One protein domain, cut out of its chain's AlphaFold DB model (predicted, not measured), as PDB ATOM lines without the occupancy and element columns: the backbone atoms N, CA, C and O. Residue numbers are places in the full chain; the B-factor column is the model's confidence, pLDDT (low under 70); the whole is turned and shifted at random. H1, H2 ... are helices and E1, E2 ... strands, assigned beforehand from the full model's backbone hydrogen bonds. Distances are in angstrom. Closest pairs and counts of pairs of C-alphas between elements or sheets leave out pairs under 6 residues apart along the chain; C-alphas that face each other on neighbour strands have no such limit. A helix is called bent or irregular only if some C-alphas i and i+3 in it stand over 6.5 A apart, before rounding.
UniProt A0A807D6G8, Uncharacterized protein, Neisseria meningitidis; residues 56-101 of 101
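Overview. This is residues 56 to 101 of the 101 residues of an uncharacterized protein of Neisseria meningitidis (UniProt A0A807D6G8). A flat, open loop of chain: two parallel strands, E1 and E2, lie side by side along one side, and a sharply kinked helix, H1, forms an L whose end leads back into E2. The link of residues 63 to 71 completes the loop, and its middle is empty. The printed part has 46 residues, with two named strands and one named helix in the order E1, H1, E2; the sheet order is E1, E2, all parallel, and the class is mixed, helices and strands. The whole is loose, with a radius of gyration of the C-alphas of 12.7 A, and spans 34 by 24 by 10 A.

Arrangement. E1, residues 56 to 62, and E2, residues 91 to 98, are parallel neighbours, with 14 degrees between their directions. N 58 and O 93, and N 95 and O 58, are within hydrogen-bond range, each at 2.8 A. C-alphas 59 and 95 face each other at 4.5 A. Between the strands along the chain comes H1, residues 72 to 90, completing a strand-helix-strand unit, two parallel neighbour strands with a helix between them, whose crossover is right-handed. The closest C-alphas of E1 and H1 are those of Phe 56 and Tyr 90, 6.2 A apart. H1 has a kink of 73 degrees near residue 83 and is irregular: C-alphas 82 and 85 are 8.1 A apart. In H1, 13 of 15 O i to N i+4 pairs are within hydrogen-bond range.

Along the chain. E1 begins at C-alpha 56, (23.732, -18.962, -33.878), and measures 19.6 A from first to last C-alpha. H1 begins at C-alpha 72, (41.047, -32.534, -26.129), and measures 23.1 A. E2 measures 20.0 A and ends at C-alpha 98, (24.010, -36.276, -22.385).

Size, cuts and confidence. The two C-alphas farthest apart are those of Glu 85 and Thr 101, at 35.0 A. Residues 67 to 86, of which 72 to 86 belong to H1, stand free. The link from E1 to H1 is short and that from H1 to E2 is tight; the printed part has no cut. Mean pLDDT of the printed part is 88.6, and residues 100 to 101 are under 70.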
ATOM      1  N   PHE A  56      24.137 -17.557 -33.805       89.44
ATOM      2  CA  PHE A  56      23.732 -18.962 -33.878       89.44
ATOM      3  C   PHE A  56      23.429 -19.534 -32.490       89.44
ATOM      4  O   PHE A  56      23.779 -18.943 -31.470       89.44
ATOM      5  N   ALA A  57      22.794 -20.699 -32.445       89.56
ATOM      6  CA  ALA A  57      22.734 -21.542 -31.256       89.56
ATOM      7  C   ALA A  57      23.454 -22.869 -31.507       89.56
ATOM      8  O   ALA A  57      23.551 -23.333 -32.641       89.56
ATOM      9  N   LEU A  58      23.949 -23.475 -30.438       88.56
ATOM     10  CA  LEU A  58      24.743 -24.691 -30.465       88.56
ATOM     11  C   LEU A  58      24.106 -25.746 -29.562       88.56
ATOM     12  O   LEU A  58      23.713 -25.444 -28.436       88.56
ATOM     13  N   ILE A  59      24.034 -26.990 -30.019       87.25
ATOM     14  CA  ILE A  59      23.645 -28.135 -29.194       87.25
ATOM     15  C   ILE A  59      24.789 -29.136 -29.207       87.25
ATOM     16  O   ILE A  59      25.158 -29.631 -30.261       87.25
ATOM     17  N   TYR A  60      25.331 -29.450 -28.036       86.44
ATOM     18  CA  TYR A  60      26.349 -30.479 -27.859       86.44
ATOM     19  C   TYR A  60      25.683 -31.779 -27.405       86.44
ATOM     20  O   TYR A  60      25.227 -31.880 -26.266       86.44
ATOM     21  N   HIS A  61      25.623 -32.782 -28.272       85.44
ATOM     22  CA  HIS A  61      25.092 -34.107 -27.974       85.44
ATOM     23  C   HIS A  61      26.238 -35.107 -27.847       85.44
ATOM     24  O   HIS A  61      26.964 -35.376 -28.796       85.44
ATOM     25  N   SER A  62      26.429 -35.638 -26.641       85.06
ATOM     26  CA  SER A  62      27.367 -36.735 -26.390       85.06
ATOM     27  C   SER A  62      26.596 -38.045 -26.316       85.06
ATOM     28  O   SER A  62      25.805 -38.246 -25.385       85.06
ATOM     29  N   ARG A  63      26.820 -38.931 -27.288       84.44
ATOM     30  CA  ARG A  63      26.286 -40.294 -27.266       84.44
ATOM     31  C   ARG A  63      27.143 -41.207 -26.393       84.44
ATOM     32  O   ARG A  63      28.310 -40.933 -26.107       84.44
ATOM     33  N   THR A  64      26.544 -42.315 -25.980       82.94
ATOM     34  CA  THR A  64      27.219 -43.397 -25.266       82.94
ATOM     35  C   THR A  64      28.401 -43.935 -26.074       82.94
ATOM     36  O   THR A  64      28.350 -44.007 -27.301       82.94
ATOM     37  N   GLY A  65      29.482 -44.300 -25.379       84.06
ATOM     38  CA  GLY A  65      30.712 -44.794 -26.011       84.06
ATOM     39  C   GLY A  65      31.615 -43.711 -26.615       84.06
ATOM     40  O   GLY A  65      32.608 -44.057 -27.249       84.06
ATOM     41  N   LEU A  66      31.304 -42.422 -26.415       86.56
ATOM     42  CA  LEU A  66      32.165 -41.328 -26.858       86.56
ATOM     43  C   LEU A  66      33.540 -41.389 -26.178       86.56
ATOM     44  O   LEU A  66      33.651 -41.238 -24.960       86.56
ATOM     45  N   THR A  67      34.582 -41.517 -26.991       88.81
ATOM     46  CA  THR A  67      35.980 -41.368 -26.593       88.81
ATOM     47  C   THR A  67      36.576 -40.190 -27.352       88.81
ATOM     48  O   THR A  67      36.507 -40.138 -28.576       88.81
ATOM     49  N   LEU A  68      37.132 -39.226 -26.618       88.69
ATOM     50  CA  LEU A  68      37.786 -38.037 -27.170       88.69
ATOM     51  C   LEU A  68      39.314 -38.168 -27.058       88.69
ATOM     52  O   LEU A  68      39.787 -38.894 -26.179       88.69
ATOM     53  N   PRO A  69      40.092 -37.431 -27.874       92.56
ATOM     54  CA  PRO A  69      41.553 -37.433 -27.792       92.56
ATOM     55  C   PRO A  69      42.057 -37.068 -26.392       92.56
ATOM     56  O   PRO A  69      41.501 -36.189 -25.743       92.56
ATOM     57  N   ASN A  70      43.142 -37.678 -25.912       91.88
ATOM     58  CA  ASN A  70      43.611 -37.513 -24.521       91.88
ATOM     59  C   ASN A  70      43.799 -36.048 -24.068       91.88
ATOM     60  O   ASN A  70      43.584 -35.711 -22.903       91.88
ATOM     61  N   ASN A  71      44.196 -35.170 -24.983       92.69
ATOM     62  CA  ASN A  71      44.476 -33.750 -24.768       92.69
ATOM     63  C   ASN A  71      43.331 -32.819 -25.214       92.69
ATOM     64  O   ASN A  71      43.514 -31.600 -25.167       92.69
ATOM     65  N   TYR A  72      42.150 -33.342 -25.583       90.62
ATOM     66  CA  TYR A  72      41.047 -32.534 -26.129       90.62
ATOM     67  C   TYR A  72      40.716 -31.326 -25.244       90.62
ATOM     68  O   TYR A  72      40.581 -30.214 -25.736       90.62
ATOM     69  N   ARG A  73      40.688 -31.511 -23.914       90.62
ATOM     70  CA  ARG A  73      40.365 -30.439 -22.954       90.62
ATOM     71  C   ARG A  73      41.354 -29.284 -22.997       90.62
ATOM     72  O   ARG A  73      40.968 -28.139 -22.797       90.62
ATOM     73  N   GLN A  74      42.636 -29.587 -23.185       95.19
ATOM     74  CA  GLN A  74      43.686 -28.571 -23.230       95.19
ATOM     75  C   GLN A  74      43.585 -27.780 -24.531       95.19
ATOM     76  O   GLN A  74      43.635 -26.552 -24.497       95.19
ATOM     77  N   ILE A  75      43.379 -28.476 -25.649       94.00
ATOM     78  CA  ILE A  75      43.197 -27.856 -26.962       94.00
ATOM     79  C   ILE A  75      41.930 -26.987 -26.965       94.00
ATOM     80  O   ILE A  75      42.000 -25.805 -27.301       94.00
ATOM     81  N   GLU A  76      40.799 -27.520 -26.499       91.62
ATOM     82  CA  GLU A  76      39.523 -26.804 -26.407       91.62
ATOM     83  C   GLU A  76      39.626 -25.562 -25.515       91.62
ATOM     84  O   GLU A  76      39.138 -24.494 -25.877       91.62
ATOM     85  N   ALA A  77      40.304 -25.662 -24.367       93.56
ATOM     86  CA  ALA A  77      40.488 -24.528 -23.465       93.56
ATOM     87  C   ALA A  77      41.320 -23.405 -24.101       93.56
ATOM     88  O   ALA A  77      40.997 -22.226 -23.928       93.56
ATOM     89  N   VAL A  78      42.380 -23.754 -24.840       96.75
ATOM     90  CA  VAL A  78      43.195 -22.782 -25.581       96.75
ATOM     91  C   VAL A  78      42.367 -22.135 -26.687       96.75
ATOM     92  O   VAL A  78      42.323 -20.906 -26.762       96.75
ATOM     93  N   TRP A  79      41.660 -22.933 -27.489       95.31
ATOM     94  CA  TRP A  79      40.779 -22.427 -28.539       95.31
ATOM     95  C   TRP A  79      39.713 -21.484 -27.973       95.31
ATOM     96  O   TRP A  79      39.570 -20.356 -28.450       95.31
ATOM     97  N   TYR A  80      39.024 -21.892 -26.903       94.00
ATOM     98  CA  TYR A  80      37.970 -21.098 -26.278       94.00
ATOM     99  C   TYR A  80      38.510 -19.780 -25.734       94.00
ATOM    100  O   TYR A  80      37.879 -18.744 -25.912       94.00
ATOM    101  N   LYS A  81      39.694 -19.777 -25.110       95.69
ATOM    102  CA  LYS A  81      40.317 -18.543 -24.615       95.69
ATOM    103  C   LYS A  81      40.575 -17.544 -25.746       95.69
ATOM    104  O   LYS A  81      40.326 -16.358 -25.552       95.69
ATOM    105  N   THR A  82      41.032 -18.022 -26.901       96.06
ATOM    106  CA  THR A  82      41.296 -17.195 -28.089       96.06
ATOM    107  C   THR A  82      40.014 -16.637 -28.706       96.06
ATOM    108  O   THR A  82      40.006 -15.511 -29.189       96.06
ATOM    109  N   HIS A  83      38.914 -17.389 -28.651       95.19
ATOM    110  CA  HIS A  83      37.664 -17.050 -29.339       95.19
ATOM    111  C   HIS A  83      36.546 -16.556 -28.409       95.19
ATOM    112  O   HIS A  83      35.429 -16.303 -28.863       95.19
ATOM    113  N   LYS A  84      36.824 -16.417 -27.107       93.62
ATOM    114  CA  LYS A  84      35.829 -16.188 -26.050       93.62
ATOM    115  C   LYS A  84      34.893 -15.022 -26.352       93.62
ATOM    116  O   LYS A  84      33.684 -15.162 -26.201       93.62
ATOM    117  N   GLU A  85      35.440 -13.880 -26.759       95.50
ATOM    118  CA  GLU A  85      34.655 -12.668 -27.019       95.50
ATOM    119  C   GLU A  85      33.675 -12.868 -28.176       95.50
ATOM    120  O   GLU A  85      32.475 -12.643 -28.010       95.50
ATOM    121  N   SER A  86      34.157 -13.373 -29.314       95.19
ATOM    122  CA  SER A  86      33.316 -13.709 -30.465       95.19
ATOM    123  C   SER A  86      32.280 -14.770 -30.109       95.19
ATOM    124  O   SER A  86      31.114 -14.642 -30.474       95.19
ATOM    125  N   PHE A  87      32.667 -15.785 -29.333       93.31
ATOM    126  CA  PHE A  87      31.749 -16.822 -28.884       93.31
ATOM    127  C   PHE A  87      30.605 -16.234 -28.053       93.31
ATOM    128  O   PHE A  87      29.447 -16.492 -28.360       93.31
ATOM    129  N   PHE A  88      30.890 -15.375 -27.068       93.12
ATOM    130  CA  PHE A  88      29.843 -14.683 -26.300       93.12
ATOM    131  C   PHE A  88      29.002 -13.725 -27.151       93.12
ATOM    132  O   PHE A  88      27.816 -13.530 -26.880       93.12
ATOM    133  N   LYS A  89      29.598 -13.110 -28.175       95.44
ATOM    134  CA  LYS A  89      28.898 -12.177 -29.059       95.44
ATOM    135  C   LYS A  89      27.914 -12.897 -29.982       95.44
ATOM    136  O   LYS A  89      26.790 -12.414 -30.131       95.44
ATOM    137  N   TYR A  90      28.301 -14.028 -30.567       94.12
ATOM    138  CA  TYR A  90      27.560 -14.675 -31.654       94.12
ATOM    139  C   TYR A  90      26.824 -15.961 -31.237       94.12
ATOM    140  O   TYR A  90      25.735 -16.217 -31.746       94.12
ATOM    141  N   CYS A  91      27.319 -16.726 -30.261       92.06
ATOM    142  CA  CYS A  91      26.602 -17.889 -29.732       92.06
ATOM    143  C   CYS A  91      25.509 -17.433 -28.749       92.06
ATOM    144  O   CYS A  91      25.786 -17.029 -27.620       92.06
ATOM    145  N   LYS A  92      24.247 -17.471 -29.184       92.25
ATOM    146  CA  LYS A  92      23.070 -17.007 -28.423       92.25
ATOM    147  C   LYS A  92      22.419 -18.085 -27.564       92.25
ATOM    148  O   LYS A  92      21.541 -17.774 -26.765       92.25
ATOM    149  N   GLY A  93      22.838 -19.336 -27.707       89.25
ATOM    150  CA  GLY A  93      22.326 -20.438 -26.906       89.25
ATOM    151  C   GLY A  93      23.236 -21.649 -26.993       89.25
ATOM    152  O   GLY A  93      23.711 -21.983 -28.073       89.25
ATOM    153  N   LEU A  94      23.459 -22.301 -25.854       88.25
ATOM    154  CA  LEU A  94      24.214 -23.544 -25.752       88.25
ATOM    155  C   LEU A  94      23.359 -24.579 -25.018       88.25
ATOM    156  O   LEU A  94      23.071 -24.425 -23.831       88.25
ATOM    157  N   GLY A  95      22.946 -25.622 -25.727       88.12
ATOM    158  CA  GLY A  95      22.295 -26.800 -25.163       88.12
ATOM    159  C   GLY A  95      23.286 -27.949 -25.033       88.12
ATOM    160  O   GLY A  95      24.178 -28.098 -25.864       88.12
ATOM    161  N   ARG A  96      23.126 -28.793 -24.011       85.75
ATOM    162  CA  ARG A  96      23.891 -30.036 -23.882       85.75
ATOM    163  C   ARG A  96      22.944 -31.209 -23.675       85.75
ATOM    164  O   ARG A  96      22.138 -31.187 -22.751       85.75
ATOM    165  N   VAL A  97      23.066 -32.225 -24.519       86.06
ATOM    166  CA  VAL A  97      22.356 -33.500 -24.403       86.06
ATOM    167  C   VAL A  97      23.379 -34.559 -24.023       86.06
ATOM    168  O   VAL A  97      24.378 -34.756 -24.714       86.06
ATOM    169  N   LEU A  98      23.145 -35.221 -22.896       77.25
ATOM    170  CA  LEU A  98      24.010 -36.276 -22.385       77.25
ATOM    171  C   LEU A  98      23.211 -37.567 -22.308       77.25
ATOM    172  O   LEU A  98      22.291 -37.669 -21.500       77.25
ATOM    173  N   ASN A  99      23.594 -38.557 -23.111       74.12
ATOM    174  CA  ASN A  99      23.091 -39.912 -22.948       74.12
ATOM    175  C   ASN A  99      24.095 -40.679 -22.086       74.12
ATOM    176  O   ASN A  99      25.086 -41.207 -22.584       74.12
ATOM    177  N   LEU A 100      23.863 -40.661 -20.773       55.00
ATOM    178  CA  LEU A 100      24.582 -41.481 -19.802       55.00
ATOM    179  C   LEU A 100      23.852 -42.825 -19.735       55.00
ATOM    180  O   LEU A 100      22.724 -42.882 -19.247       55.00
ATOM    181  N   THR A 101      24.432 -43.889 -20.281       53.25
ATOM    182  CA  THR A 101      23.936 -45.264 -20.106       53.25
ATOM    183  C   THR A 101      25.112 -46.182 -19.859       53.25
ATOM    184  O   THR A 101      26.148 -45.975 -20.532       53.25
TER     185      THR A 101